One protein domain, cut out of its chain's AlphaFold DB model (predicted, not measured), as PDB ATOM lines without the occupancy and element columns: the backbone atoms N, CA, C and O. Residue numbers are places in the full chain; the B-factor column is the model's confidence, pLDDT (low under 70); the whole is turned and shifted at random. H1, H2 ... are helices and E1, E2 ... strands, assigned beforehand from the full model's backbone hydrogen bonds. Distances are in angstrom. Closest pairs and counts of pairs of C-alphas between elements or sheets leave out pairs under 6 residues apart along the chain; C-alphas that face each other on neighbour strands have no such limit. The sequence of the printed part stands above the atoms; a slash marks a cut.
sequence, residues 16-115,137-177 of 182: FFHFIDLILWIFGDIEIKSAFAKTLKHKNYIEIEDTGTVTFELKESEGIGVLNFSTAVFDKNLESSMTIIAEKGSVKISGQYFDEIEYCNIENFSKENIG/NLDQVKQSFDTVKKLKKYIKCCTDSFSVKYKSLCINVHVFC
ATOM      1  N   PHE A  16     -30.140 -93.454  42.078       62.78
ATOM      2  CA  PHE A  16     -31.240 -93.585  41.121       62.78
ATOM      3  C   PHE A  16     -30.803 -93.467  39.656       62.78
ATOM      4  O   PHE A  16     -31.412 -94.111  38.804       62.78
ATOM      5  N   PHE A  17     -29.720 -92.739  39.359       66.81
ATOM      6  CA  PHE A  17     -29.179 -92.648  38.000       66.81
ATOM      7  C   PHE A  17     -28.801 -94.027  37.435       66.81
ATOM      8  O   PHE A  17     -29.150 -94.339  36.302       66.81
ATOM      9  N   HIS A  18     -28.231 -94.913  38.261       70.56
ATOM     10  CA  HIS A  18     -27.896 -96.279  37.844       70.56
ATOM     11  C   HIS A  18     -29.119 -97.106  37.410       70.56
ATOM     12  O   HIS A  18     -29.003 -97.962  36.535       70.56
ATOM     13  N   PHE A  19     -30.298 -96.850  37.986       75.25
ATOM     14  CA  PHE A  19     -31.532 -97.536  37.590       75.25
ATOM     15  C   PHE A  19     -32.080 -96.978  36.275       75.25
ATOM     16  O   PHE A  19     -32.574 -97.743  35.451       75.25
ATOM     17  N   ILE A  20     -31.962 -95.666  36.053       76.50
ATOM     18  CA  ILE A  20     -32.333 -95.035  34.779       76.50
ATOM     19  C   ILE A  20     -31.413 -95.539  33.661       76.50
ATOM     20  O   ILE A  20     -31.910 -95.971  32.624       76.50
ATOM     21  N   ASP A  21     -30.101 -95.582  33.898       77.69
ATOM     22  CA  ASP A  21     -29.131 -96.160  32.964       77.69
ATOM     23  C   ASP A  21     -29.459 -97.618  32.634       77.69
ATOM     24  O   ASP A  21     -29.393 -98.025  31.475       77.69
ATOM     25  N   LEU A  22     -29.851 -98.412  33.637       78.44
ATOM     26  CA  LEU A  22     -30.256 -99.799  33.437       78.44
ATOM     27  C   LEU A  22     -31.504 -99.903  32.549       78.44
ATOM     28  O   LEU A  22     -31.522-100.716  31.625       78.44
ATOM     29  N   ILE A  23     -32.524 -99.070  32.787       82.38
ATOM     30  CA  ILE A  23     -33.732 -99.010  31.949       82.38
ATOM     31  C   ILE A  23     -33.349 -98.654  30.508       82.38
ATOM     32  O   ILE A  23     -33.725 -99.383  29.590       82.38
ATOM     33  N   LEU A  24     -32.549 -97.602  30.308       81.69
ATOM     34  CA  LEU A  24     -32.096 -97.168  28.982       81.69
ATOM     35  C   LEU A  24     -31.258 -98.247  28.278       81.69
ATOM     36  O   LEU A  24     -31.414 -98.492  27.085       81.69
ATOM     37  N   TRP A  25     -30.393 -98.951  29.006       79.06
ATOM     38  CA  TRP A  25     -29.541 -99.999  28.440       79.06
ATOM     39  C   TRP A  25     -30.313-101.252  28.009       79.06
ATOM     40  O   TRP A  25     -29.905-101.963  27.076       79.06
ATOM     41  N   ILE A  26     -31.397-101.563  28.717       77.19
ATOM     42  CA  ILE A  26     -32.237-102.727  28.447       77.19
ATOM     43  C   ILE A  26     -33.269-102.416  27.364       77.19
ATOM     44  O   ILE A  26     -33.404-103.193  26.420       77.19
ATOM     45  N   PHE A  27     -33.994-101.309  27.517       81.75
ATOM     46  CA  PHE A  27     -35.202-101.009  26.749       81.75
ATOM     47  C   PHE A  27     -35.012 -99.914  25.696       81.75
ATOM     48  O   PHE A  27     -35.878 -99.755  24.839       81.75
ATOM     49  N   GLY A  28     -33.879 -99.209  25.719       83.44
ATOM     50  CA  GLY A  28     -33.605 -98.088  24.827       83.44
ATOM     51  C   GLY A  28     -34.215 -96.780  25.324       83.44
ATOM     52  O   GLY A  28     -34.522 -96.621  26.506       83.44
ATOM     53  N   ASP A  29     -34.367 -95.828  24.407       87.44
ATOM     54  CA  ASP A  29     -34.816 -94.478  24.730       87.44
ATOM     55  C   ASP A  29     -36.240 -94.439  25.295       87.44
ATOM     56  O   ASP A  29     -37.161 -95.090  24.791       87.44
ATOM     57  N   ILE A  30     -36.440 -93.575  26.291       89.31
ATOM     58  CA  ILE A  30     -37.738 -93.332  26.926       89.31
ATOM     59  C   ILE A  30     -38.205 -91.887  26.722       89.31
ATOM     60  O   ILE A  30     -37.406 -90.961  26.556       89.31
ATOM     61  N   GLU A  31     -39.515 -91.683  26.749       92.19
ATOM     62  CA  GLU A  31     -40.185 -90.389  26.824       92.19
ATOM     63  C   GLU A  31     -40.913 -90.287  28.165       92.19
ATOM     64  O   GLU A  31     -41.792 -91.090  28.472       92.19
ATOM     65  N   ILE A  32     -40.559 -89.290  28.977       92.19
ATOM     66  CA  ILE A  32     -41.236 -89.040  30.253       92.19
ATOM     67  C   ILE A  32     -42.607 -88.421  29.972       92.19
ATOM     68  O   ILE A  32     -42.694 -87.367  29.344       92.19
ATOM     69  N   LYS A  33     -43.672 -89.049  30.478       95.31
ATOM     70  CA  LYS A  33     -45.056 -88.569  30.330       95.31
ATOM     71  C   LYS A  33     -45.518 -87.777  31.542       95.31
ATOM     72  O   LYS A  33     -46.222 -86.780  31.403       95.31
ATOM     73  N   SER A  34     -45.123 -88.209  32.736       92.56
ATOM     74  CA  SER A  34     -45.389 -87.499  33.983       92.56
ATOM     75  C   SER A  34     -44.282 -87.771  34.989       92.56
ATOM     76  O   SER A  34     -43.738 -88.870  35.050       92.56
ATOM     77  N   ALA A  35     -43.957 -86.771  35.796       89.00
ATOM     78  CA  ALA A  35     -43.044 -86.911  36.915       89.00
ATOM     79  C   ALA A  35     -43.588 -86.113  38.095       89.00
ATOM     80  O   ALA A  35     -43.989 -84.957  37.954       89.00
ATOM     81  N   PHE A  36     -43.595 -86.739  39.262       89.06
ATOM     82  CA  PHE A  36     -43.985 -86.112  40.509       89.06
ATOM     83  C   PHE A  36     -42.971 -86.468  41.580       89.06
ATOM     84  O   PHE A  36     -42.750 -87.643  41.857       89.06
ATOM     85  N   ALA A  37     -42.367 -85.459  42.195       86.75
ATOM     86  CA  ALA A  37     -41.363 -85.653  43.223       86.75
ATOM     87  C   ALA A  37     -41.541 -84.632  44.351       86.75
ATOM     88  O   ALA A  37     -42.053 -83.528  44.146       86.75
ATOM     89  N   LYS A  38     -41.177 -85.037  45.567       82.81
ATOM     90  CA  LYS A  38     -41.236 -84.229  46.786       82.81
ATOM     91  C   LYS A  38     -40.077 -84.591  47.706       82.81
ATOM     92  O   LYS A  38     -39.622 -85.732  47.738       82.81
ATOM     93  N   THR A  39     -39.669 -83.639  48.535       81.94
ATOM     94  CA  THR A  39     -38.859 -83.911  49.727       81.94
ATOM     95  C   THR A  39     -39.808 -84.155  50.897       81.94
ATOM     96  O   THR A  39     -40.528 -83.242  51.306       81.94
ATOM     97  N   LEU A  40     -39.879 -85.380  51.415       81.06
ATOM     98  CA  LEU A  40     -40.809 -85.766  52.481       81.06
ATOM     99  C   LEU A  40     -40.137 -85.842  53.851       81.06
ATOM    100  O   LEU A  40     -40.739 -85.396  54.829       81.06
ATOM    101  N   LYS A  41     -38.906 -86.355  53.927       71.94
ATOM    102  CA  LYS A  41     -38.198 -86.613  55.191       71.94
ATOM    103  C   LYS A  41     -37.022 -85.662  55.397       71.94
ATOM    104  O   LYS A  41     -36.830 -85.165  56.501       71.94
ATOM    105  N   HIS A  42     -36.285 -85.335  54.341       66.19
ATOM    106  CA  HIS A  42     -35.005 -84.622  54.453       66.19
ATOM    107  C   HIS A  42     -35.100 -83.111  54.188       66.19
ATOM    108  O   HIS A  42     -34.105 -82.483  53.841       66.19
ATOM    109  N   LYS A  43     -36.280 -82.501  54.381       62.16
ATOM    110  CA  LYS A  43     -36.552 -81.082  54.055       62.16
ATOM    111  C   LYS A  43     -35.581 -80.084  54.699       62.16
ATOM    112  O   LYS A  43     -35.382 -79.005  54.160       62.16
ATOM    113  N   ASN A  44     -35.003 -80.445  55.844       57.22
ATOM    114  CA  ASN A  44     -34.077 -79.596  56.594       57.22
ATOM    115  C   ASN A  44     -32.598 -79.852  56.245       57.22
ATOM    116  O   ASN A  44     -31.736 -79.126  56.722       57.22
ATOM    117  N   TYR A  45     -32.308 -80.875  55.432       54.59
ATOM    118  CA  TYR A  45     -30.949 -81.345  55.138       54.59
ATOM    119  C   TYR A  45     -30.588 -81.231  53.659       54.59
ATOM    120  O   TYR A  45     -29.419 -81.035  53.332       54.59
ATOM    121  N   ILE A  46     -31.578 -81.344  52.768       54.62
ATOM    122  CA  ILE A  46     -31.376 -81.316  51.321       54.62
ATOM    123  C   ILE A  46     -32.483 -80.500  50.627       54.62
ATOM    124  O   ILE A  46     -33.655 -80.593  50.984       54.62
ATOM    125  N   GLU A  47     -32.111 -79.722  49.607       53.81
ATOM    126  CA  GLU A  47     -33.042 -78.940  48.759       53.81
ATOM    127  C   GLU A  47     -33.613 -79.762  47.581       53.81
ATOM    128  O   GLU A  47     -34.363 -79.258  46.755       53.81
ATOM    129  N   ILE A  48     -33.238 -81.036  47.511       63.38
ATOM    130  CA  ILE A  48     -33.504 -81.990  46.428       63.38
ATOM    131  C   ILE A  48     -34.558 -83.016  46.862       63.38
ATOM    132  O   ILE A  48     -34.723 -83.303  48.052       63.38
ATOM    133  N   GLU A  49     -35.279 -83.590  45.906       71.19
ATOM    134  CA  GLU A  49     -36.354 -84.538  46.188       71.19
ATOM    135  C   GLU A  49     -35.818 -85.885  46.698       71.19
ATOM    136  O   GLU A  49     -34.811 -86.426  46.222       71.19
ATOM    137  N   ASP A  50     -36.514 -86.441  47.692       79.44
ATOM    138  CA  ASP A  50     -36.190 -87.732  48.306       79.44
ATOM    139  C   ASP A  50     -37.223 -88.813  47.986       79.44
ATOM    140  O   ASP A  50     -36.990 -89.971  48.303       79.44
ATOM    141  N   THR A  51     -38.352 -88.460  47.364       85.50
ATOM    142  CA  THR A  51     -39.439 -89.379  47.015       85.50
ATOM    143  C   THR A  51     -40.102 -88.944  45.716       85.50
ATOM    144  O   THR A  51     -40.380 -87.756  45.536       85.50
ATOM    145  N   GLY A  52     -40.420 -89.885  44.830       89.06
ATOM    146  CA  GLY A  52     -41.131 -89.563  43.601       89.06
ATOM    147  C   GLY A  52     -41.591 -90.758  42.780       89.06
ATOM    148  O   GLY A  52     -41.248 -91.910  43.045       89.06
ATOM    149  N   THR A  53     -42.376 -90.433  41.759       91.88
ATOM    150  CA  THR A  53     -42.918 -91.346  40.758       91.88
ATOM    151  C   THR A  53     -42.742 -90.724  39.379       91.88
ATOM    152  O   THR A  53     -43.060 -89.550  39.178       91.88
ATOM    153  N   VAL A  54     -42.270 -91.513  38.420       92.69
ATOM    154  CA  VAL A  54     -42.111 -91.121  37.017       92.69
ATOM    155  C   VAL A  54     -42.829 -92.137  36.146       92.69
ATOM    156  O   VAL A  54     -42.578 -93.331  36.280       92.69
ATOM    157  N   THR A  55     -43.697 -91.681  35.249       95.12
ATOM    158  CA  THR A  55     -44.283 -92.508  34.190       95.12
ATOM    159  C   THR A  55     -43.636 -92.176  32.855       95.12
ATOM    160  O   THR A  55     -43.370 -91.010  32.541       95.12
ATOM    161  N   PHE A  56     -43.365 -93.206  32.063       93.38
ATOM    162  CA  PHE A  56     -42.683 -93.074  30.785       93.38
ATOM    163  C   PHE A  56     -43.236 -94.040  29.738       93.38
ATOM    164  O   PHE A  56     -43.803 -95.083  30.060       93.38
ATOM    165  N   GLU A  57     -43.032 -93.678  28.479       93.38
ATOM    166  CA  GLU A  57     -43.244 -94.516  27.301       93.38
ATOM    167  C   GLU A  57     -41.882 -94.841  26.684       93.38
ATOM    168  O   GLU A  57     -40.954 -94.034  26.740       93.38
ATOM    169  N   LEU A  58     -41.726 -96.023  26.103       89.12
ATOM    170  CA  LEU A  58     -40.529 -96.373  25.341       89.12
ATOM    171  C   LEU A  58     -40.647 -95.807  23.923       89.12
ATOM    172  O   LEU A  58     -41.586 -96.143  23.213       89.12
ATOM    173  N   LYS A  59     -39.681 -95.014  23.450       86.19
ATOM    174  CA  LYS A  59     -39.794 -94.342  22.137       86.19
ATOM    175  C   LYS A  59     -39.858 -95.302  20.956       86.19
ATOM    176  O   LYS A  59     -40.466 -95.009  19.930       86.19
ATOM    177  N   GLU A  60     -39.188 -96.439  21.078       80.56
ATOM    178  CA  GLU A  60     -39.099 -97.421  20.002       80.56
ATOM    179  C   GLU A  60     -40.196 -98.489  20.077       80.56
ATOM    180  O   GLU A  60     -40.158 -99.445  19.301       80.56
ATOM    181  N   SER A  61     -41.175 -98.368  20.981       76.31
ATOM    182  CA  SER A  61     -42.175 -99.416  21.203       76.31
ATOM    183  C   SER A  61     -43.493 -98.890  21.784       76.31
ATOM    184  O   SER A  61     -43.598 -97.717  22.103       76.31
ATOM    185  N   GLU A  62     -44.502 -99.747  21.944       82.06
ATOM    186  CA  GLU A  62     -45.757 -99.382  22.636       82.06
ATOM    187  C   GLU A  62     -45.664 -99.638  24.155       82.06
ATOM    188  O   GLU A  62     -46.661 -99.642  24.876       82.06
ATOM    189  N   GLY A  63     -44.447 -99.889  24.645       88.81
ATOM    190  CA  GLY A  63     -44.170-100.168  26.041       88.81
ATOM    191  C   GLY A  63     -44.331 -98.951  26.944       88.81
ATOM    192  O   GLY A  63     -43.902 -97.846  26.611       88.81
ATOM    193  N   ILE A  64     -44.880 -99.188  28.130       93.50
ATOM    194  CA  ILE A  64     -45.024 -98.190  29.190       93.50
ATOM    195  C   ILE A  64     -44.280 -98.634  30.441       93.50
ATOM    196  O   ILE A  64     -44.099 -99.830  30.697       93.50
ATOM    197  N   GLY A  65     -43.901 -97.671  31.268       93.88
ATOM    198  CA  GLY A  65     -43.358 -97.982  32.572       93.88
ATOM    199  C   GLY A  65     -43.601 -96.922  33.626       93.88
ATOM    200  O   GLY A  65     -43.945 -95.771  33.346       93.88
ATOM    201  N   VAL A  66     -43.417 -97.355  34.865       95.38
ATOM    202  CA  VAL A  66     -43.418 -96.502  36.043       95.38
ATOM    203  C   VAL A  66     -42.194 -96.805  36.893       95.38
ATOM    204  O   VAL A  66     -41.833 -97.959  37.128       95.38
ATOM    205  N   LEU A  67     -41.556 -95.740  37.358       91.94
ATOM    206  CA  LEU A  67     -40.467 -95.772  38.317       91.94
ATOM    207  C   LEU A  67     -40.941 -95.085  39.594       91.94
ATOM    208  O   LEU A  67     -41.255 -93.897  39.571       91.94
ATOM    209  N   ASN A  68     -40.965 -95.824  40.695       92.44
ATOM    210  CA  ASN A  68     -41.196 -95.295  42.033       92.44
ATOM    211  C   ASN A  68     -39.891 -95.314  42.813       92.44
ATOM    212  O   ASN A  68     -39.183 -96.322  42.824       92.44
ATOM    213  N   PHE A  69     -39.595 -94.218  43.501       87.88
ATOM    214  CA  PHE A  69     -38.384 -94.116  44.291       87.88
ATOM    215  C   PHE A  69     -38.606 -93.386  45.610       87.88
ATOM    216  O   PHE A  69     -39.438 -92.482  45.712       87.88
ATOM    217  N   SER A  70     -37.843 -93.770  46.631       86.81
ATOM    218  CA  SER A  70     -37.788 -93.042  47.895       86.81
ATOM    219  C   SER A  70     -36.520 -93.353  48.688       86.81
ATOM    220  O   SER A  70     -36.125 -94.512  48.806       86.81
ATOM    221  N   THR A  71     -35.915 -92.331  49.293       81.94
ATOM    222  CA  THR A  71     -34.982 -92.480  50.422       81.94
ATOM    223  C   THR A  71     -35.592 -92.163  51.775       81.94
ATOM    224  O   THR A  71     -34.944 -92.327  52.810       81.94
ATOM    225  N   ALA A  72     -36.870 -91.788  51.806       83.88
ATOM    226  CA  ALA A  72     -37.632 -91.578  53.031       83.88
ATOM    227  C   ALA A  72     -38.088 -92.898  53.688       83.88
ATOM    228  O   ALA A  72     -39.056 -92.920  54.447       83.88
ATOM    229  N   VAL A  73     -37.382 -93.999  53.425       83.75
ATOM    230  CA  VAL A  73     -37.638 -95.307  54.031       83.75
ATOM    231  C   VAL A  73     -37.203 -95.290  55.502       83.75
ATOM    232  O   VAL A  73     -36.299 -94.548  55.909       83.75
ATOM    233  N   PHE A  74     -37.899 -96.063  56.334       83.12
ATOM    234  CA  PHE A  74     -37.591 -96.204  57.753       83.12
ATOM    235  C   PHE A  74     -36.512 -97.272  57.983       83.12
ATOM    236  O   PHE A  74     -36.653 -98.382  57.480       83.12
ATOM    237  N   ASP A  75     -35.504 -96.935  58.797       80.06
ATOM    238  CA  ASP A  75     -34.481 -97.823  59.386       80.06
ATOM    239  C   ASP A  75     -33.508 -98.516  58.410       80.06
ATOM    240  O   ASP A  75     -32.295 -98.429  58.581       80.06
ATOM    241  N   LYS A  76     -34.006 -99.153  57.349       77.31
ATOM    242  CA  LYS A  76     -33.212 -99.946  56.405       77.31
ATOM    243  C   LYS A  76     -33.755 -99.868  54.980       77.31
ATOM    244  O   LYS A  76     -34.859 -99.384  54.743       77.31
ATOM    245  N   ASN A  77     -32.978-100.378  54.026       81.00
ATOM    246  CA  ASN A  77     -33.433-100.566  52.648       81.00
ATOM    247  C   ASN A  77     -34.673-101.464  52.620       81.00
ATOM    248  O   ASN A  77     -34.692-102.509  53.272       81.00
ATOM    249  N   LEU A  78     -35.690-101.045  51.868       85.31
ATOM    250  CA  LEU A  78     -36.936-101.792  51.738       85.31
ATOM    251  C   LEU A  78     -36.904-102.686  50.503       85.31
ATOM    252  O   LEU A  78     -37.104-103.889  50.619       85.31
ATOM    253  N   GLU A  79     -36.671-102.103  49.328       85.62
ATOM    254  CA  GLU A  79     -36.810-102.822  48.062       85.62
ATOM    255  C   GLU A  79     -36.002-102.146  46.956       85.62
ATOM    256  O   GLU A  79     -36.041-100.929  46.803       85.62
ATOM    257  N   SER A  80     -35.328-102.959  46.149       87.12
ATOM    258  CA  SER A  80     -34.881-102.601  44.804       87.12
ATOM    259  C   SER A  80     -35.396-103.699  43.890       87.12
ATOM    260  O   SER A  80     -34.970-104.844  44.027       87.12
ATOM    261  N   SER A  81     -36.361-103.396  43.026       89.56
ATOM    262  CA  SER A  81     -36.985-104.410  42.177       89.56
ATOM    263  C   SER A  81     -37.418-103.864  40.824       89.56
ATOM    264  O   SER A  81     -37.641-102.667  40.632       89.56
ATOM    265  N   MET A  82     -37.486-104.772  39.856       89.62
ATOM    266  CA  MET A  82     -37.946-104.495  38.506       89.62
ATOM    267  C   MET A  82     -38.811-105.663  38.057       89.62
ATOM    268  O   MET A  82     -38.378-106.816  38.033       89.62
ATOM    269  N   THR A  83     -40.050-105.347  37.705       91.62
ATOM    270  CA  THR A  83     -41.006-106.289  37.134       91.62
ATOM    271  C   THR A  83     -41.238-105.927  35.684       91.62
ATOM    272  O   THR A  83     -41.477-104.765  35.356       91.62
ATOM    273  N   ILE A  84     -41.174-106.933  34.824       90.12
ATOM    274  CA  ILE A  84     -41.294-106.792  33.382       90.12
ATOM    275  C   ILE A  84     -42.352-107.775  32.923       90.12
ATOM    276  O   ILE A  84     -42.241-108.977  33.178       90.12
ATOM    277  N   ILE A  85     -43.365-107.260  32.244       89.88
ATOM    278  CA  ILE A  85     -44.452-108.045  31.667       89.88
ATOM    279  C   ILE A  85     -44.427-107.805  30.165       89.88
ATOM    280  O   ILE A  85     -44.453-106.656  29.728       89.88
ATOM    281  N   ALA A  86     -44.370-108.885  29.398       87.31
ATOM    282  CA  ALA A  86     -44.374-108.870  27.945       87.31
ATOM    283  C   ALA A  86     -45.272-109.983  27.393       87.31
ATOM    284  O   ALA A  86     -45.686-110.885  28.122       87.31
ATOM    285  N   GLU A  87     -45.531-109.940  26.087       84.81
ATOM    286  CA  GLU A  87     -46.415-110.874  25.378       84.81
ATOM    287  C   GLU A  87     -46.119-112.353  25.666       84.81
ATOM    288  O   GLU A  87     -47.040-113.138  25.876       84.81
ATOM    289  N   LYS A  88     -44.834-112.729  25.718       82.12
ATOM    290  CA  LYS A  88     -44.394-114.127  25.865       82.12
ATOM    291  C   LYS A  88     -43.738-114.436  27.198       82.12
ATOM    292  O   LYS A  88     -43.039-115.441  27.337       82.12
ATOM    293  N   GLY A  89     -43.915-113.576  28.193       81.38
ATOM    294  CA  GLY A  89     -43.370-113.872  29.505       81.38
ATOM    295  C   GLY A  89     -43.397-112.723  30.483       81.38
ATOM    296  O   GLY A  89     -43.694-111.572  30.169       81.38
ATOM    297  N   SER A  90     -43.060-113.046  31.719       84.00
ATOM    298  CA  SER A  90     -42.882-112.067  32.774       84.00
ATOM    299  C   SER A  90     -41.709-112.453  33.657       84.00
ATOM    300  O   SER A  90     -41.482-113.630  33.958       84.00
ATOM    301  N   VAL A  91     -40.958-111.441  34.068       85.31
ATOM    302  CA  VAL A  91     -39.766-111.585  34.899       85.31
ATOM    303  C   VAL A  91     -39.842-110.560  36.018       85.31
ATOM    304  O   VAL A  91     -40.154-109.396  35.775       85.31
ATOM    305  N   LYS A  92     -39.541-110.994  37.239       86.44
ATOM    306  CA  LYS A  92     -39.304-110.113  38.377       86.44
ATOM    307  C   LYS A  92     -37.909-110.372  38.913       86.44
ATOM    308  O   LYS A  92     -37.558-111.516  39.209       86.44
ATOM    309  N   ILE A  93     -37.153-109.296  39.046       83.31
ATOM    310  CA  ILE A  93     -35.849-109.283  39.696       83.31
ATOM    311  C   ILE A  93     -35.875-108.360  40.901       83.31
ATOM    312  O   ILE A  93     -36.613-107.368  40.922       83.31
ATOM    313  N   SER A  94     -35.052-108.683  41.883       83.75
ATOM    314  CA  SER A  94     -34.874-107.898  43.091       83.75
ATOM    315  C   SER A  94     -33.482-108.119  43.683       83.75
ATOM    316  O   SER A  94     -32.574-108.596  42.998       83.75
ATOM    317  N   GLY A  95     -33.306-107.724  44.939       76.56
ATOM    318  CA  GLY A  95     -32.020-107.695  45.613       76.56
ATOM    319  C   GLY A  95     -31.407-106.303  45.544       76.56
ATOM    320  O   GLY A  95     -31.702-105.499  44.655       76.56
ATOM    321  N   GLN A  96     -30.544-105.993  46.511       68.06
ATOM    322  CA  GLN A  96     -29.911-104.675  46.628       68.06
ATOM    323  C   GLN A  96     -29.164-104.272  45.348       68.06
ATOM    324  O   GLN A  96     -29.066-103.079  45.049       68.06
ATOM    325  N   TYR A  97     -28.682-105.262  44.595       66.25
ATOM    326  CA  TYR A  97     -27.927-105.080  43.364       66.25
ATOM    327  C   TYR A  97     -28.579-105.759  42.150       66.25
ATOM    328  O   TYR A  97     -27.896-105.999  41.154       66.25
ATOM    329  N   PHE A  98     -29.886-106.050  42.208       72.81
ATOM    330  CA  PHE A  98     -30.593-106.833  41.184       72.81
ATOM    331  C   PHE A  98     -29.973-108.207  40.918       72.81
ATOM    332  O   PHE A  98     -29.857-108.650  39.775       72.81
ATOM    333  N   ASP A  99     -29.532-108.865  41.976       70.00
ATOM    334  CA  ASP A  99     -28.843-110.147  41.960       70.00
ATOM    335  C   ASP A  99     -29.782-111.351  42.149       70.00
ATOM    336  O   ASP A  99     -29.357-112.496  41.971       70.00
ATOM    337  N   GLU A 100     -31.068-111.110  42.420       77.00
ATOM    338  CA  GLU A 100     -32.073-112.146  42.647       77.00
ATOM    339  C   GLU A 100     -33.155-112.148  41.556       77.00
ATOM    340  O   GLU A 100     -33.703-111.114  41.177       77.00
ATOM    341  N   ILE A 101     -33.498-113.338  41.051       79.56
ATOM    342  CA  ILE A 101     -34.652-113.542  40.164       79.56
ATOM    343  C   ILE A 101     -35.768-114.157  41.004       79.56
ATOM    344  O   ILE A 101     -35.772-115.362  41.252       79.56
ATOM    345  N   GLU A 102     -36.719-113.328  41.428       81.81
ATOM    346  CA  GLU A 102     -37.872-113.770  42.222       81.81
ATOM    347  C   GLU A 102     -38.897-114.530  41.381       81.81
ATOM    348  O   GLU A 102     -39.548-115.458  41.855       81.81
ATOM    349  N   TYR A 103     -39.059-114.128  40.120       82.81
ATOM    350  CA  TYR A 103     -40.031-114.729  39.220       82.81
ATOM    351  C   TYR A 103     -39.509-114.742  37.790       82.81
ATOM    352  O   TYR A 103     -38.953-113.762  37.299       82.81
ATOM    353  N   CYS A 104     -39.727-115.853  37.097       82.31
ATOM    354  CA  CYS A 104     -39.414-115.982  35.685       82.31
ATOM    355  C   CYS A 104     -40.347-117.022  35.072       82.31
ATOM    356  O   CYS A 104     -40.220-118.216  35.351       82.31
ATOM    357  N   ASN A 105     -41.265-116.562  34.230       79.56
ATOM    358  CA  ASN A 105     -42.110-117.410  33.404       79.56
ATOM    359  C   ASN A 105     -42.045-116.886  31.974       79.56
ATOM    360  O   ASN A 105     -42.494-115.775  31.712       79.56
ATOM    361  N   ILE A 106     -41.445-117.655  31.075       81.38
ATOM    362  CA  ILE A 106     -41.212-117.256  29.689       81.38
ATOM    363  C   ILE A 106     -41.602-118.441  28.814       81.38
ATOM    364  O   ILE A 106     -41.259-119.587  29.118       81.38
ATOM    365  N   GLU A 107     -42.333-118.165  27.743       72.94
ATOM    366  CA  GLU A 107     -42.762-119.178  26.791       72.94
ATOM    367  C   GLU A 107     -41.546-119.929  26.225       72.94
ATOM    368  O   GLU A 107     -40.540-119.325  25.850       72.94
ATOM    369  N   ASN A 108     -41.629-121.261  26.167       68.00
ATOM    370  CA  ASN A 108     -40.576-122.135  25.629       68.00
ATOM    371  C   ASN A 108     -39.204-122.002  26.325       68.00
ATOM    372  O   ASN A 108     -38.165-122.318  25.741       68.00
ATOM    373  N   PHE A 109     -39.189-121.564  27.587       66.88
ATOM    374  CA  PHE A 109     -37.967-121.337  28.350       66.88
ATOM    375  C   PHE A 109     -37.794-122.363  29.478       66.88
ATOM    376  O   PHE A 109     -38.512-122.334  30.477       66.88
ATOM    377  N   SER A 110     -36.820-123.273  29.351       54.69
ATOM    378  CA  SER A 110     -36.506-124.244  30.410       54.69
ATOM    379  C   SER A 110     -35.473-123.697  31.407       54.69
ATOM    380  O   SER A 110     -34.408-123.196  31.027       54.69
ATOM    381  N   LYS A 111     -35.772-123.832  32.711       52.22
ATOM    382  CA  LYS A 111     -34.905-123.408  33.836       52.22
ATOM    383  C   LYS A 111     -33.510-124.054  33.824       52.22
ATOM    384  O   LYS A 111     -32.570-123.479  34.367       52.22
ATOM    385  N   GLU A 112     -33.363-125.213  33.184       49.47
ATOM    386  CA  GLU A 112     -32.114-125.988  33.107       49.47
ATOM    387  C   GLU A 112     -30.972-125.245  32.395       49.47
ATOM    388  O   GLU A 112     -29.802-125.524  32.639       49.47
ATOM    389  N   ASN A 113     -31.276-124.233  31.580       42.47
ATOM    390  CA  ASN A 113     -30.268-123.533  30.785       42.47
ATOM    391  C   ASN A 113     -29.417-122.499  31.555       42.47
ATOM    392  O   ASN A 113     -28.609-121.816  30.917       42.47
ATOM    393  N   ILE A 114     -29.637-122.262  32.865       47.38
ATOM    394  CA  ILE A 114     -29.237-120.955  33.448       47.38
ATOM    395  C   ILE A 114     -28.629-120.961  34.852       47.38
ATOM    396  O   ILE A 114     -28.234-119.897  35.345       47.38
ATOM    397  N   GLY A 115     -28.459-122.123  35.484       42.06
ATOM    398  CA  GLY A 115     -27.712-122.212  36.747       42.06
ATOM    399  C   GLY A 115     -28.204-121.223  37.812       42.06
ATOM    400  O   GLY A 115     -27.401-120.621  38.522       42.06
ATOM    401  N   ASN A 137     -17.079-105.561  46.839       47.72
ATOM    402  CA  ASN A 137     -16.475-106.844  46.536       47.72
ATOM    403  C   ASN A 137     -16.602-107.065  45.023       47.72
ATOM    404  O   ASN A 137     -17.709-107.089  44.479       47.72
ATOM    405  N   LEU A 138     -15.465-107.192  44.337       47.84
ATOM    406  CA  LEU A 138     -15.399-107.327  42.882       47.84
ATOM    407  C   LEU A 138     -16.296-108.473  42.378       47.84
ATOM    408  O   LEU A 138     -16.813-108.413  41.262       47.84
ATOM    409  N   ASP A 139     -16.511-109.491  43.208       49.59
ATOM    410  CA  ASP A 139     -17.366-110.630  42.900       49.59
ATOM    411  C   ASP A 139     -18.861-110.293  43.010       49.59
ATOM    412  O   ASP A 139     -19.631-110.720  42.152       49.59
ATOM    413  N   GLN A 140     -19.272-109.438  43.956       41.38
ATOM    414  CA  GLN A 140     -20.647-108.906  44.010       41.38
ATOM    415  C   GLN A 140     -20.952-108.034  42.787       41.38
ATOM    416  O   GLN A 140     -22.021-108.144  42.182       41.38
ATOM    417  N   VAL A 141     -19.989-107.205  42.367       47.09
ATOM    418  CA  VAL A 141     -20.118-106.386  41.153       47.09
ATOM    419  C   VAL A 141     -20.267-107.284  39.921       47.09
ATOM    420  O   VAL A 141     -21.205-107.106  39.144       47.09
ATOM    421  N   LYS A 142     -19.406-108.297  39.756       53.75
ATOM    422  CA  LYS A 142     -19.505-109.268  38.648       53.75
ATOM    423  C   LYS A 142     -20.833-110.024  38.648       53.75
ATOM    424  O   LYS A 142     -21.445-110.148  37.591       53.75
ATOM    425  N   GLN A 143     -21.297-110.481  39.808       55.75
ATOM    426  CA  GLN A 143     -22.568-111.193  39.943       55.75
ATOM    427  C   GLN A 143     -23.757-110.320  39.521       55.75
ATOM    428  O   GLN A 143     -24.649-110.788  38.808       55.75
ATOM    429  N   SER A 144     -23.734-109.039  39.886       54.16
ATOM    430  CA  SER A 144     -24.735-108.055  39.459       54.16
ATOM    431  C   SER A 144     -24.695-107.858  37.940       54.16
ATOM    432  O   SER A 144     -25.720-107.956  37.266       54.16
ATOM    433  N   PHE A 145     -23.499-107.691  37.359       60.72
ATOM    434  CA  PHE A 145     -23.319-107.587  35.906       60.72
ATOM    435  C   PHE A 145     -23.820-108.826  35.153       60.72
ATOM    436  O   PHE A 145     -24.462-108.697  34.107       60.72
ATOM    437  N   ASP A 146     -23.539-110.025  35.654       64.19
ATOM    438  CA  ASP A 146     -23.983-111.269  35.029       64.19
ATOM    439  C   ASP A 146     -25.497-111.449  35.137       64.19
ATOM    440  O   ASP A 146     -26.130-111.896  34.176       64.19
ATOM    441  N   THR A 147     -26.101-111.038  36.252       61.22
ATOM    442  CA  THR A 147     -27.560-111.058  36.420       61.22
ATOM    443  C   THR A 147     -28.235-110.069  35.474       61.22
ATOM    444  O   THR A 147     -29.169-110.440  34.765       61.22
ATOM    445  N   VAL A 148     -27.684-108.864  35.332       63.66
ATOM    446  CA  VAL A 148     -28.140-107.842  34.377       63.66
ATOM    447  C   VAL A 148     -27.997-108.310  32.914       63.66
ATOM    448  O   VAL A 148     -28.893-108.099  32.092       63.66
ATOM    449  N   LYS A 149     -26.927-109.036  32.563       67.19
ATOM    450  CA  LYS A 149     -26.789-109.674  31.235       67.19
ATOM    451  C   LYS A 149     -27.810-110.790  31.014       67.19
ATOM    452  O   LYS A 149     -28.386-110.881  29.925       67.19
ATOM    453  N   LYS A 150     -28.041-111.643  32.019       66.56
ATOM    454  CA  LYS A 150     -29.075-112.693  31.970       66.56
ATOM    455  C   LYS A 150     -30.455-112.073  31.785       66.56
ATOM    456  O   LYS A 150     -31.189-112.506  30.906       66.56
ATOM    457  N   LEU A 151     -30.758-111.008  32.519       67.38
ATOM    458  CA  LEU A 151     -31.991-110.244  32.395       67.38
ATOM    459  C   LEU A 151     -32.189-109.720  30.970       67.38
ATOM    460  O   LEU A 151     -33.231-109.968  30.370       67.38
ATOM    461  N   LYS A 152     -31.173-109.083  30.377       69.69
ATOM    462  CA  LYS A 152     -31.245-108.627  28.980       69.69
ATOM    463  C   LYS A 152     -31.526-109.782  28.009       69.69
ATOM    464  O   LYS A 152     -32.304-109.624  27.068       69.69
ATOM    465  N   LYS A 153     -30.944-110.963  28.249       68.75
ATOM    466  CA  LYS A 153     -31.247-112.185  27.482       68.75
ATOM    467  C   LYS A 153     -32.695-112.648  27.689       68.75
ATOM    468  O   LYS A 153     -33.327-113.041  26.714       68.75
ATOM    469  N   TYR A 154     -33.217-112.604  28.912       68.00
ATOM    470  CA  TYR A 154     -34.582-113.041  29.233       68.00
ATOM    471  C   TYR A 154     -35.617-112.139  28.595       68.00
ATOM    472  O   TYR A 154     -36.530-112.626  27.945       68.00
ATOM    473  N   ILE A 155     -35.423-110.830  28.713       66.56
ATOM    474  CA  ILE A 155     -36.286-109.828  28.096       66.56
ATOM    475  C   ILE A 155     -36.337-110.056  26.593       66.56
ATOM    476  O   ILE A 155     -37.420-110.147  26.034       66.56
ATOM    477  N   LYS A 156     -35.182-110.291  25.959       67.25
ATOM    478  CA  LYS A 156     -35.124-110.668  24.544       67.25
ATOM    479  C   LYS A 156     -35.919-111.946  24.220       67.25
ATOM    480  O   LYS A 156     -36.475-112.042  23.130       67.25
ATOM    481  N   CYS A 157     -35.950-112.935  25.115       63.50
ATOM    482  CA  CYS A 157     -36.769-114.139  24.944       63.50
ATOM    483  C   CYS A 157     -38.269-113.856  25.127       63.50
ATOM    484  O   CYS A 157     -39.075-114.470  24.439       63.50
ATOM    485  N   CYS A 158     -38.645-112.909  25.990       53.97
ATOM    486  CA  CYS A 158     -40.039-112.518  26.207       53.97
ATOM    487  C   CYS A 158     -40.652-111.704  25.051       53.97
ATOM    488  O   CYS A 158     -41.861-111.477  25.061       53.97
ATOM    489  N   THR A 159     -39.843-111.209  24.105       56.62
ATOM    490  CA  THR A 159     -40.249-110.142  23.169       56.62
ATOM    491  C   THR A 159     -40.002-110.446  21.684       56.62
ATOM    492  O   THR A 159     -40.019-109.521  20.884       56.62
ATOM    493  N   ASP A 160     -39.759-111.703  21.294       52.84
ATOM    494  CA  ASP A 160     -39.553-112.127  19.893       52.84
ATOM    495  C   ASP A 160     -38.498-111.330  19.085       52.84
ATOM    496  O   ASP A 160     -38.795-110.622  18.130       52.84
ATOM    497  N   SER A 161     -37.215-111.595  19.353       43.12
ATOM    498  CA  SER A 161     -36.097-111.375  18.410       43.12
ATOM    499  C   SER A 161     -35.726-109.926  18.011       43.12
ATOM    500  O   SER A 161     -36.466-108.962  18.107       43.12
ATOM    501  N   PHE A 162     -34.479-109.800  17.541       44.75
ATOM    502  CA  PHE A 162     -33.651-108.594  17.332       44.75
ATOM    503  C   PHE A 162     -34.180-107.502  16.368       44.75
ATOM    504  O   PHE A 162     -33.410-106.624  15.990       44.75
ATOM    505  N   SER A 163     -35.438-107.552  15.921       39.75
ATOM    506  CA  SER A 163     -35.917-106.738  14.792       39.75
ATOM    507  C   SER A 163     -37.341-106.195  14.931       39.75
ATOM    508  O   SER A 163     -37.729-105.373  14.098       39.75
ATOM    509  N   VAL A 164     -38.135-106.618  15.919       38.94
ATOM    510  CA  VAL A 164     -39.522-106.148  16.040       38.94
ATOM    511  C   VAL A 164     -39.747-105.552  17.423       38.94
ATOM    512  O   VAL A 164     -39.745-106.231  18.440       38.94
ATOM    513  N   LYS A 165     -39.905-104.229  17.394       55.19
ATOM    514  CA  LYS A 165     -40.359-103.325  18.447       55.19
ATOM    515  C   LYS A 165     -41.341-103.986  19.421       55.19
ATOM    516  O   LYS A 165     -42.335-104.571  18.995       55.19
ATOM    517  N   TYR A 166     -41.070-103.841  20.715       58.19
ATOM    518  CA  TYR A 166     -41.846-104.397  21.825       58.19
ATOM    519  C   TYR A 166     -43.341-103.994  21.745       58.19
ATOM    520  O   TYR A 166     -43.712-102.884  22.116       58.19
ATOM    521  N   LYS A 167     -44.223-104.863  21.229       59.97
ATOM    522  CA  LYS A 167     -45.656-104.528  21.057       59.97
ATOM    523  C   LYS A 167     -46.430-104.425  22.368       59.97
ATOM    524  O   LYS A 167     -47.361-103.645  22.473       59.97
ATOM    525  N   SER A 168     -46.070-105.215  23.374       71.81
ATOM    526  CA  SER A 168     -46.675-105.119  24.700       71.81
ATOM    527  C   SER A 168     -45.584-105.259  25.747       71.81
ATOM    528  O   SER A 168     -44.973-106.316  25.893       71.81
ATOM    529  N   LEU A 169     -45.287-104.158  26.434       87.50
ATOM    530  CA  LEU A 169     -44.319-104.147  27.516       87.50
ATOM    531  C   LEU A 169     -44.813-103.244  28.642       87.50
ATOM    532  O   LEU A 169     -45.122-102.075  28.426       87.50
ATOM    533  N   CYS A 170     -44.872-103.790  29.849       91.94
ATOM    534  CA  CYS A 170     -45.132-103.031  31.063       91.94
ATOM    535  C   CYS A 170     -43.951-103.210  32.016       91.94
ATOM    536  O   CYS A 170     -43.572-104.343  32.336       91.94
ATOM    537  N   ILE A 171     -43.363-102.093  32.440       92.06
ATOM    538  CA  ILE A 171     -42.187-102.059  33.311       92.06
ATOM    539  C   ILE A 171     -42.556-101.359  34.619       92.06
ATOM    540  O   ILE A 171     -42.916-100.185  34.619       92.06
ATOM    541  N   ASN A 172     -42.405-102.050  35.746       94.19
ATOM    542  CA  ASN A 172     -42.554-101.456  37.074       94.19
ATOM    543  C   ASN A 172     -41.215-101.524  37.801       94.19
ATOM    544  O   ASN A 172     -40.687-102.618  38.000       94.19
ATOM    545  N   VAL A 173     -40.676-100.375  38.201       91.25
ATOM    546  CA  VAL A 173     -39.403-100.283  38.926       91.25
ATOM    547  C   VAL A 173     -39.633 -99.628  40.276       91.25
ATOM    548  O   VAL A 173     -40.181 -98.527  40.341       91.25
ATOM    549  N   HIS A 174     -39.204-100.287  41.347       91.50
ATOM    550  CA  HIS A 174     -39.253 -99.767  42.712       91.50
ATOM    551  C   HIS A 174     -37.840 -99.634  43.266       91.50
ATOM    552  O   HIS A 174     -37.065-100.588  43.221       91.50
ATOM    553  N   VAL A 175     -37.512 -98.457  43.802       87.62
ATOM    554  CA  VAL A 175     -36.211 -98.197  44.429       87.62
ATOM    555  C   VAL A 175     -36.395 -97.454  45.751       87.62
ATOM    556  O   VAL A 175     -36.523 -96.232  45.807       87.62
ATOM    557  N   PHE A 176     -36.396 -98.208  46.841       87.62
ATOM    558  CA  PHE A 176     -36.658 -97.747  48.198       87.62
ATOM    559  C   PHE A 176     -35.446 -98.043  49.091       87.62
ATOM    560  O   PHE A 176     -35.324 -99.121  49.679       87.62
ATOM    561  N   CYS A 177     -34.540 -97.069  49.202       79.06
ATOM    562  CA  CYS A 177     -33.240 -97.215  49.864       79.06
ATOM    563  C   CYS A 177     -33.139 -96.304  51.096       79.06
ATOM    564  O   CYS A 177     -33.333 -95.104  50.996       79.06
TER     565      CYS A 177
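This is residues 16 to 115 and 137 to 177 of the 182 residues of the protein "GFO_IDH_MocA_C domain-containing protein" of Chryseobacterium taklimakanense (UniProt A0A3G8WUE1). One wide, twisted sheet of seven strands makes a wall, with the two helices H1 and H2 over one face and the other face bare. The last strand, E7, is inserted in the middle of the sheet, between the antiparallel trios E1 E2 E3 and E4 E5 E6, while the loop of residues 39 to 50 lies far out beyond one end of E1 and E2. The 141 printed residues include H1 E1 E2 E3 E4 E5 E6 H2 E7 along the chain, of mixed class, helices and strands; the mixed sheet runs E1 E2 E3 E7 E4 E5 E6. The whole is compact, with a radius of gyration of the C-alphas of 16.1 A and spans of 52 by 36 by 22 A.

Inner strand E7, residues 169 to 176, is parallel to E3, residues 64 to 70, at 3 degrees, with N 66 and O 171 2.9 A apart. On its other side E7 is antiparallel to E4, residues 79 to 86, at 178 degrees, with N 83 and O 172 2.8 A apart. E1, residues 30 to 38, E2, residues 51 to 58, and E3 form a meander, each strand the antiparallel neighbour of the one before; N 36 and O 53 are 2.9 A apart, and N 54 and O 67 2.8 A. E4, E5, residues 89 to 94, and E6, residues 100 to 106, form another, with N 84 and O 91 2.8 A apart and N 92 and O 103 2.8 A. H1, residues 16 to 27, and H2, residues 138 to 158, are on the same face of the sheet, giving two layers, helices on one face of a sheet. H1 has a height over the sheet of 8.8 A and runs along E3, at 15 degrees on the local plane. H2, at 10.2 A, lies over E5 and only just over E6, with 3 C-alphas falling on E6; the C-alphas of Gly 89 and Cys 158, the closest of E5 and H2, are 4.9 A apart. H1 and H2 are close but not clearly touching, their closest C-alphas, Ile 26 and Lys 152, being 6.0 A apart. In both helices every O i to N i+4 pair is within hydrogen-bond range.

H2 is the longest helix, 30.2 A, and H1 measures 16.7 A from C-alpha 16 at (-31.240, -93.585, 41.121). E1, 22.1 A, bends by 70 degrees at residue 33. E2 measures 22.8 A, E3 20.7 A, E4 22.3 A, E5 17.1 A and E6 16.7 A. E7, 23.0 A, ends with C-alpha 176 at (-36.658, -97.747, 48.198).

The C-alphas farthest apart, Asn 44 and Asn 108, are 53.0 A apart. Residues 116 to 136 are not printed, and C-alphas 115 and 137 are 21.4 A apart across this cut. The link from E1 to E2, 12 residues, is long. The mean pLDDT of the printed part is 74.9; 50 residues are under 70, among them residues 108 to 115 and 137 to 167.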